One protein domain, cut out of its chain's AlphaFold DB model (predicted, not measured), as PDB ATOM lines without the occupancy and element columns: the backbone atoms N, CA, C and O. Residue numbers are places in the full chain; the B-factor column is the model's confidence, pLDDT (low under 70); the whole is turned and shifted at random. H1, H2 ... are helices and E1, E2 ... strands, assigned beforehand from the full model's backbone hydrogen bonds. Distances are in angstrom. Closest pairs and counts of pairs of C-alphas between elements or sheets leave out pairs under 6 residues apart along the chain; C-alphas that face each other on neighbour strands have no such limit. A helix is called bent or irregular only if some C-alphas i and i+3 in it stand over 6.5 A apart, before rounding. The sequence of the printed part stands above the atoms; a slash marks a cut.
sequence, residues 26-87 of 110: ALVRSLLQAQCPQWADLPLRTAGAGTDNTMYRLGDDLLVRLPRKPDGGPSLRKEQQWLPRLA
ATOM      1  N   ALA A  26     299.616 559.584 460.553       91.44
ATOM      2  CA  ALA A  26     299.618 558.997 459.215       91.44
ATOM      3  C   ALA A  26     301.003 558.454 458.829       91.44
ATOM      4  O   ALA A  26     301.120 557.347 458.286       91.44
ATOM      5  N   LEU A  27     302.072 559.187 459.158       91.31
ATOM      6  CA  LEU A  27     303.451 558.735 459.024       91.31
ATOM      7  C   LEU A  27     303.684 557.475 459.856       91.31
ATOM      8  O   LEU A  27     304.196 556.487 459.327       91.31
ATOM      9  N   VAL A  28     303.271 557.473 461.125       93.31
ATOM     10  CA  VAL A  28     303.457 556.313 462.009       93.31
ATOM     11  C   VAL A  28     302.718 555.084 461.476       93.31
ATOM     12  O   VAL A  28     303.327 554.024 461.345       93.31
ATOM     13  N   ARG A  29     301.448 555.225 461.082       94.50
ATOM     14  CA  ARG A  29     300.638 554.150 460.481       94.50
ATOM     15  C   ARG A  29     301.311 553.534 459.262       94.50
ATOM     16  O   ARG A  29     301.446 552.318 459.171       94.50
ATOM     17  N   SER A  30     301.786 554.373 458.350       93.56
ATOM     18  CA  SER A  30     302.443 553.906 457.128       93.56
ATOM     19  C   SER A  30     303.810 553.260 457.397       93.56
ATOM     20  O   SER A  30     304.192 552.329 456.693       93.56
ATOM     21  N   LEU A  31     304.553 553.690 458.429       93.38
ATOM     22  CA  LEU A  31     305.771 552.988 458.859       93.38
ATOM     23  C   LEU A  31     305.445 551.618 459.464       93.38
ATOM     24  O   LEU A  31     306.127 550.650 459.137       93.38
ATOM     25  N   LEU A  32     304.399 551.521 460.291       94.94
ATOM     26  CA  LEU A  32     303.960 550.249 460.865       94.94
ATOM     27  C   LEU A  32     303.531 549.267 459.771       94.94
ATOM     28  O   LEU A  32     303.996 548.137 459.768       94.94
ATOM     29  N   GLN A  33     302.738 549.701 458.791       95.19
ATOM     30  CA  GLN A  33     302.350 548.853 457.657       95.19
ATOM     31  C   GLN A  33     303.559 548.333 456.869       95.19
ATOM     32  O   GLN A  33     303.598 547.165 456.494       95.19
ATOM     33  N   ALA A  34     304.555 549.189 456.629       93.50
ATOM     34  CA  ALA A  34     305.716 548.829 455.822       93.50
ATOM     35  C   ALA A  34     306.756 547.979 456.573       93.50
ATOM     36  O   ALA A  34     307.457 547.188 455.948       93.50
ATOM     37  N   GLN A  35     306.910 548.177 457.886       93.19
ATOM     38  CA  GLN A  35     308.056 547.652 458.644       93.19
ATOM     39  C   GLN A  35     307.665 546.746 459.815       93.19
ATOM     40  O   GLN A  35     308.489 545.966 460.285       93.19
ATOM     41  N   CYS A  36     306.429 546.840 460.300       93.88
ATOM     42  CA  CYS A  36     305.903 546.075 461.430       93.88
ATOM     43  C   CYS A  36     304.443 545.648 461.171       93.88
ATOM     44  O   CYS A  36     303.558 545.996 461.963       93.88
ATOM     45  N   PRO A  37     304.157 544.929 460.067       94.94
ATOM     46  CA  PRO A  37     302.786 544.627 459.653       94.94
ATOM     47  C   PRO A  37     301.987 543.879 460.729       94.94
ATOM     48  O   PRO A  37     300.785 544.082 460.844       94.94
ATOM     49  N   GLN A  38     302.652 543.098 461.587       95.69
ATOM     50  CA  GLN A  38     302.032 542.393 462.712       95.69
ATOM     51  C   GLN A  38     301.374 543.313 463.757       95.69
ATOM     52  O   GLN A  38     300.580 542.841 464.567       95.69
ATOM     53  N   TRP A  39     301.703 544.608 463.767       96.25
ATOM     54  CA  TRP A  39     301.136 545.594 464.693       96.25
ATOM     55  C   TRP A  39     300.406 546.739 463.985       96.25
ATOM     56  O   TRP A  39     299.933 547.660 464.651       96.25
ATOM     57  N   ALA A  40     300.319 546.713 462.653       95.12
ATOM     58  CA  ALA A  40     299.811 547.830 461.856       95.12
ATOM     59  C   ALA A  40     298.360 548.213 462.190       95.12
ATOM     60  O   ALA A  40     298.012 549.399 462.160       95.12
ATOM     61  N   ASP A  41     297.555 547.222 462.575       95.56
ATOM     62  CA  ASP A  41     296.129 547.381 462.866       95.56
ATOM     63  C   ASP A  41     295.834 547.674 464.345       95.56
ATOM     64  O   ASP A  41     294.686 547.933 464.712       95.56
ATOM     65  N   LEU A  42     296.851 547.687 465.219       97.19
ATOM     66  CA  LEU A  42     296.640 548.009 466.630       97.19
ATOM     67  C   LEU A  42     296.198 549.479 466.804       97.19
ATOM     68  O   LEU A  42     296.602 550.351 466.024       97.19
ATOM     69  N   PRO A  43     295.377 549.801 467.824       96.75
ATOM     70  CA  PRO A  43     295.003 551.180 468.131       96.75
ATOM     71  C   PRO A  43     296.237 552.065 468.322       96.75
ATOM     72  O   PRO A  43     297.165 551.676 469.021       96.75
ATOM     73  N   LEU A  44     296.238 553.262 467.740       96.62
ATOM     74  CA  LEU A  44     297.354 554.203 467.826       96.62
ATOM     75  C   LEU A  44     296.857 555.490 468.479       96.62
ATOM     76  O   LEU A  44     295.799 555.994 468.111       96.62
ATOM     77  N   ARG A  45     297.576 555.990 469.485       94.75
ATOM     78  CA  ARG A  45     297.211 557.219 470.209       94.75
ATOM     79  C   ARG A  45     298.452 558.034 470.523       94.75
ATOM     80  O   ARG A  45     299.499 557.468 470.833       94.75
ATOM     81  N   THR A  46     298.346 559.357 470.494       92.56
ATOM     82  CA  THR A  46     299.452 560.237 470.886       92.56
ATOM     83  C   THR A  46     299.827 560.001 472.354       92.56
ATOM     84  O   THR A  46     298.969 559.889 473.230       92.56
ATOM     85  N   ALA A  47     301.128 559.888 472.628       91.19
ATOM     86  CA  ALA A  47     301.670 559.721 473.981       91.19
ATOM     87  C   ALA A  47     302.490 560.939 474.444       91.19
ATOM     88  O   ALA A  47     303.027 560.937 475.550       91.19
ATOM     89  N   GLY A  48     302.587 561.965 473.594       86.62
ATOM     90  CA  GLY A  48     303.369 563.177 473.815       86.62
ATOM     91  C   GLY A  48     304.683 563.195 473.035       86.62
ATOM     92  O   GLY A  48     304.998 562.292 472.256       86.62
ATOM     93  N   ALA A  49     305.460 564.250 473.251       83.69
ATOM     94  CA  ALA A  49     306.780 564.426 472.662       83.69
ATOM     95  C   ALA A  49     307.790 564.756 473.764       83.69
ATOM     96  O   ALA A  49     307.553 565.632 474.593       83.69
ATOM     97  N   GLY A  50     308.906 564.032 473.778       81.88
ATOM     98  CA  GLY A  50     310.082 564.373 474.572       81.88
ATOM     99  C   GLY A  50     311.054 565.229 473.763       81.88
ATOM    100  O   GLY A  50     310.796 565.550 472.603       81.88
ATOM    101  N   THR A  51     312.205 565.558 474.345       82.94
ATOM    102  CA  THR A  51     313.234 566.376 473.680       82.94
ATOM    103  C   THR A  51     313.710 565.776 472.359       82.94
ATOM    104  O   THR A  51     313.857 566.498 471.380       82.94
ATOM    105  N   ASP A  52     313.905 564.456 472.319       82.75
ATOM    106  CA  ASP A  52     314.499 563.776 471.162       82.75
ATOM    107  C   ASP A  52     313.503 562.946 470.350       82.75
ATOM    108  O   ASP A  52     313.790 562.601 469.205       82.75
ATOM    109  N   ASN A  53     312.349 562.589 470.926       88.44
ATOM    110  CA  ASN A  53     311.421 561.632 470.322       88.44
ATOM    111  C   ASN A  53     309.965 562.086 470.414       88.44
ATOM    112  O   ASN A  53     309.517 562.549 471.463       88.44
ATOM    113  N   THR A  54     309.212 561.838 469.346       91.38
ATOM    114  CA  THR A  54     307.747 561.818 469.369       91.38
ATOM    115  C   THR A  54     307.285 560.405 469.702       91.38
ATOM    116  O   THR A  54     307.860 559.426 469.217       91.38
ATOM    117  N   MET A  55     306.272 560.291 470.561       93.44
ATOM    118  CA  MET A  55     305.824 559.013 471.102       93.44
ATOM    119  C   MET A  55     304.344 558.762 470.828       93.44
ATOM    120  O   MET A  55     303.501 559.645 471.005       93.44
ATOM    121  N   TYR A  56     304.030 557.522 470.460       94.81
ATOM    122  CA  TYR A  56     302.665 557.038 470.274       94.81
ATOM    123  C   TYR A  56     302.461 555.725 471.027       94.81
ATOM    124  O   TYR A  56     303.309 554.838 470.961       94.81
ATOM    125  N   ARG A  57     301.334 555.583 471.728       95.81
ATOM    126  CA  ARG A  57     300.892 554.298 472.284       95.81
ATOM    127  C   ARG A  57     300.318 553.450 471.161       95.81
ATOM    128  O   ARG A  57     299.506 553.959 470.390       95.81
ATOM    129  N   LEU A  58     300.735 552.194 471.096       96.81
ATOM    130  CA  LEU A  58     300.298 551.215 470.111       96.81
ATOM    131  C   LEU A  58     299.698 550.009 470.840       96.81
ATOM    132  O   LEU A  58     300.393 549.302 471.564       96.81
ATOM    133  N   GLY A  59     298.398 549.794 470.670       95.38
ATOM    134  CA  GLY A  59     297.641 548.886 471.527       95.38
ATOM    135  C   GLY A  59     297.759 549.280 473.001       95.38
ATOM    136  O   GLY A  59     297.908 550.462 473.329       95.38
ATOM    137  N   ASP A  60     297.703 548.278 473.872       93.31
ATOM    138  CA  ASP A  60     297.729 548.491 475.322       93.31
ATOM    139  C   ASP A  60     299.155 548.452 475.901       93.31
ATOM    140  O   ASP A  60     299.436 549.131 476.890       93.31
ATOM    141  N   ASP A  61     300.075 547.744 475.236       92.50
ATOM    142  CA  ASP A  61     301.386 547.395 475.804       92.50
ATOM    143  C   ASP A  61     302.591 548.023 475.089       92.50
ATOM    144  O   ASP A  61     303.697 548.022 475.635       92.50
ATOM    145  N   LEU A  62     302.422 548.559 473.874       95.00
ATOM    146  CA  LEU A  62     303.546 549.023 473.059       95.00
ATOM    147  C   LEU A  62     303.635 550.549 472.995       95.00
ATOM    148  O   LEU A  62     302.648 551.287 473.046       95.00
ATOM    149  N   LEU A  63     304.868 551.030 472.833       93.94
ATOM    150  CA  LEU A  63     305.177 552.437 472.622       93.94
ATOM    151  C   LEU A  63     306.068 552.580 471.390       93.94
ATOM    152  O   LEU A  63     307.183 552.065 471.346       93.94
ATOM    153  N   VAL A  64     305.592 553.333 470.406       93.69
ATOM    154  CA  VAL A  64     306.378 553.745 469.246       93.69
ATOM    155  C   VAL A  64     307.151 555.005 469.614       93.69
ATOM    156  O   VAL A  64     306.560 555.986 470.065       93.69
ATOM    157  N   ARG A  65     308.471 554.986 469.411       92.00
ATOM    158  CA  ARG A  65     309.372 556.124 469.640       92.00
ATOM    159  C   ARG A  65     310.058 556.473 468.329       92.00
ATOM    160  O   ARG A  65     310.803 555.657 467.791       92.00
ATOM    161  N   LEU A  66     309.791 557.670 467.819       89.62
ATOM    162  CA  LEU A  66     310.351 558.146 466.560       89.62
ATOM    163  C   LEU A  66     311.216 559.382 466.811       89.62
ATOM    164  O   LEU A  66     310.739 560.309 467.473       89.62
ATOM    165  N   PRO A  67     312.457 559.423 466.289       88.31
ATOM    166  CA  PRO A  67     313.307 560.595 466.404       88.31
ATOM    167  C   PRO A  67     312.631 561.845 465.855       88.31
ATOM    168  O   PRO A  67     312.051 561.822 464.772       88.31
ATOM    169  N   ARG A  68     312.780 562.955 466.577       85.88
ATOM    170  CA  ARG A  68     312.362 564.280 466.108       85.88
ATOM    171  C   ARG A  68     313.361 564.892 465.144       85.88
ATOM    172  O   ARG A  68     313.010 565.834 464.461       85.88
ATOM    173  N   LYS A  69     314.589 564.378 465.071       82.69
ATOM    174  CA  LYS A  69     315.635 564.900 464.189       82.69
ATOM    175  C   LYS A  69     316.139 563.825 463.224       82.69
ATOM    176  O   LYS A  69     316.219 562.657 463.627       82.69
ATOM    177  N   PRO A  70     316.562 564.200 462.002       76.06
ATOM    178  CA  PRO A  70     317.154 563.265 461.040       76.06
ATOM    179  C   PRO A  70     318.372 562.514 461.603       76.06
ATOM    180  O   PRO A  70     318.618 561.358 461.267       76.06
ATOM    181  N   ASP A  71     319.115 563.162 462.502       78.31
ATOM    182  CA  ASP A  71     320.324 562.653 463.145       78.31
ATOM    183  C   ASP A  71     320.060 561.917 464.471       78.31
ATOM    184  O   ASP A  71     321.010 561.578 465.167       78.31
ATOM    185  N   GLY A  72     318.805 561.640 464.851       76.88
ATOM    186  CA  GLY A  72     318.487 561.002 466.139       76.88
ATOM    187  C   GLY A  72     318.725 559.483 466.191       76.88
ATOM    188  O   GLY A  72     318.720 558.879 467.266       76.88
ATOM    189  N   GLY A  73     318.984 558.849 465.043       80.19
ATOM    190  CA  GLY A  73     319.236 557.405 464.935       80.19
ATOM    191  C   GLY A  73     320.405 556.861 465.784       80.19
ATOM    192  O   GLY A  73     320.242 555.807 466.399       80.19
ATOM    193  N   PRO A  74     321.579 557.520 465.866       83.50
ATOM    194  CA  PRO A  74     322.688 557.095 466.721       83.50
ATOM    195  C   PRO A  74     322.326 557.023 468.210       83.50
ATOM    196  O   PRO A  74     322.732 556.073 468.877       83.50
ATOM    197  N   SER A  75     321.536 557.972 468.727       81.62
ATOM    198  CA  SER A  75     321.095 557.958 470.130       81.62
ATOM    199  C   SER A  75     320.199 556.755 470.424       81.62
ATOM    200  O   SER A  75     320.425 556.055 471.410       81.62
ATOM    201  N   LEU A  76     319.255 556.444 469.527       83.06
ATOM    202  CA  LEU A  76     318.428 555.239 469.649       83.06
ATOM    203  C   LEU A  76     319.258 553.957 469.572       83.06
ATOM    204  O   LEU A  76     319.057 553.055 470.378       83.06
ATOM    205  N   ARG A  77     320.230 553.876 468.656       85.56
ATOM    206  CA  ARG A  77     321.131 552.712 468.565       85.56
ATOM    207  C   ARG A  77     321.945 552.514 469.842       85.56
ATOM    208  O   ARG A  77     322.114 551.384 470.292       85.56
ATOM    209  N   LYS A  78     322.410 553.603 470.461       87.69
ATOM    210  CA  LYS A  78     323.098 553.546 471.757       87.69
ATOM    211  C   LYS A  78     322.167 553.009 472.846       87.69
ATOM    212  O   LYS A  78     322.574 552.142 473.612       87.69
ATOM    213  N   GLU A  79     320.923 553.477 472.896       87.38
ATOM    214  CA  GLU A  79     319.921 552.974 473.842       87.38
ATOM    215  C   GLU A  79     319.656 551.471 473.640       87.38
ATOM    216  O   GLU A  79     319.749 550.703 474.594       87.38
ATOM    217  N   GLN A  80     319.448 551.031 472.396       85.69
ATOM    218  CA  GLN A  80     319.261 549.616 472.044       85.69
ATOM    219  C   GLN A  80     320.462 548.744 472.430       85.69
ATOM    220  O   GLN A  80     320.297 547.601 472.847       85.69
ATOM    221  N   GLN A  81     321.680 549.275 472.314       89.44
ATOM    222  CA  GLN A  81     322.887 548.560 472.708       89.44
ATOM    223  C   GLN A  81     323.000 548.441 474.234       89.44
ATOM    224  O   GLN A  81     323.321 547.373 474.757       89.44
ATOM    225  N   TRP A  82     322.794 549.532 474.967       90.31
ATOM    226  CA  TRP A  82     323.135 549.577 476.388       90.31
ATOM    227  C   TRP A  82     321.987 549.178 477.314       90.31
ATOM    228  O   TRP A  82     322.261 548.556 478.338       90.31
ATOM    229  N   LEU A  83     320.724 549.450 476.972       88.56
ATOM    230  CA  LEU A  83     319.602 549.129 477.860       88.56
ATOM    231  C   LEU A  83     319.486 547.639 478.190       88.56
ATOM    232  O   LEU A  83     319.387 547.348 479.377       88.56
ATOM    233  N   PRO A  84     319.587 546.687 477.244       88.12
ATOM    234  CA  PRO A  84     319.509 545.267 477.591       88.12
ATOM    235  C   PRO A  84     320.636 544.815 478.529       88.12
ATOM    236  O   PRO A  84     320.450 543.908 479.334       88.12
ATOM    237  N   ARG A  85     321.804 545.469 478.462       90.81
ATOM    238  CA  ARG A  85     322.951 545.194 479.346       90.81
ATOM    239  C   ARG A  85     322.770 545.799 480.737       90.81
ATOM    240  O   ARG A  85     323.226 545.221 481.715       90.81
ATOM    241  N   LEU A  86     322.130 546.963 480.818       90.25
ATOM    242  CA  LEU A  86     321.883 547.666 482.076       90.25
ATOM    243  C   LEU A  86     320.619 547.168 482.784       90.25
ATOM    244  O   LEU A  86     320.576 547.203 484.007       90.25
ATOM    245  N   ALA A  87     319.616 546.677 482.052       90.88
ATOM    246  CA  ALA A  87     318.321 546.264 482.590       90.88
ATOM    247  C   ALA A  87     318.418 545.301 483.791       90.88
ATOM    248  O   ALA A  87     317.742 545.563 484.785       90.88
TER     249      ALA A  87
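What this domain is: This is residues 26 to 87 of the 110 residues of an uncharacterized protein of Streptomyces sp. ZS0098 (UniProt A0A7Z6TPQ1). A small twisted sheet of three strands, E1, E2 and E3, makes the middle of this domain, with a helix towards each end of its length: H1 by the sheet on one side, and H2 beyond E3 on the other. The two helices are well separated, each meets the sheet with a few residues only, and residues 77 to 87 of H2 stick out from the body as a free arm. The printed part has 62 residues, with two named helices and three named strands in the order H1, E1, E2, E3, H2; the sheet has the order E1, E2, E3, is antiparallel throughout, and folds back and forth as two hairpins. The class is mixed, helices and strands, with 25 residues in helices and 18 in strands. The whole is only just compact, close to loose, with a radius of gyration of the C-alphas of 12.5 A and spans of 31 by 25 by 21 A.

How they stand to each other: The sheet is a meander, each strand the antiparallel neighbour of the one before: E1, residues 44 to 49, then E2, residues 53 to 58, then E3, residues 62 to 67. E2 is the inner strand, and E1 and E3 are the edge strands. E1 and E2 form a hairpin, with 155 degrees between their directions; N 45 and O 57 are within hydrogen-bond range at 2.9 A, and so are N 57 and O 45 at 2.8 A. E2 and E3 form the second hairpin, at 157 degrees; there N 64 and O 56 are 2.8 A apart, and N 54 and O 66 are 2.9 A apart. Among the C-alphas that face each other, those of residues 49 and 54 are 4.3 A apart, and those of 53 and 67 are 4.5 A apart. The sheet is strongly twisted, but only just: its C-alphas lie up to 4.0 A off its best plane. H1, residues 26 to 35, is on the sheet but only grazes it, with its residues 28 to 32. H2, residues 73 to 87, is also on the sheet and only grazes it, with its residues 73 to 76. The closest C-alphas of E3 and H2 are those of Pro 67 and Gly 73, 6.9 A apart, while the two centres are 14.0 A apart. H1 and H2 are apart. In H1 every O i to N i+4 pair is within hydrogen-bond range; in H2 it is 9 of 11.

Where its parts are: Strand E1 begins at C-alpha 44, at (297.354, 554.203, 467.826), and is 14.7 A long from first to last C-alpha. E2 is 15.2 A long and E3 is 16.5 A long. H1 begins at C-alpha 26, at (299.618, 558.997, 459.215), and is 14.2 A long. H2, the longest helix with 15 residues, measures 20.9 A and ends at C-alpha 87, at (318.321, 546.264, 482.590). H2 is irregular, but only just: C-alphas 81 and 84 are 6.8 A apart.

The domain as a whole: The two C-alphas farthest apart are those of Ala 26 and Leu 86, at 33.9 A. Residues 77 to 87 of H2 stand free; the body without them has 51 residues and spans 28 by 21 by 18 A. The printed part has no cut. The links E1 to E2, E2 to E3 and E3 to H2 are tight, the link H1 to E1 is short with 8 residues, and no link is long. The mean pLDDT of the printed part is 90.2, with H2 at 87, and no printed residue is under 70.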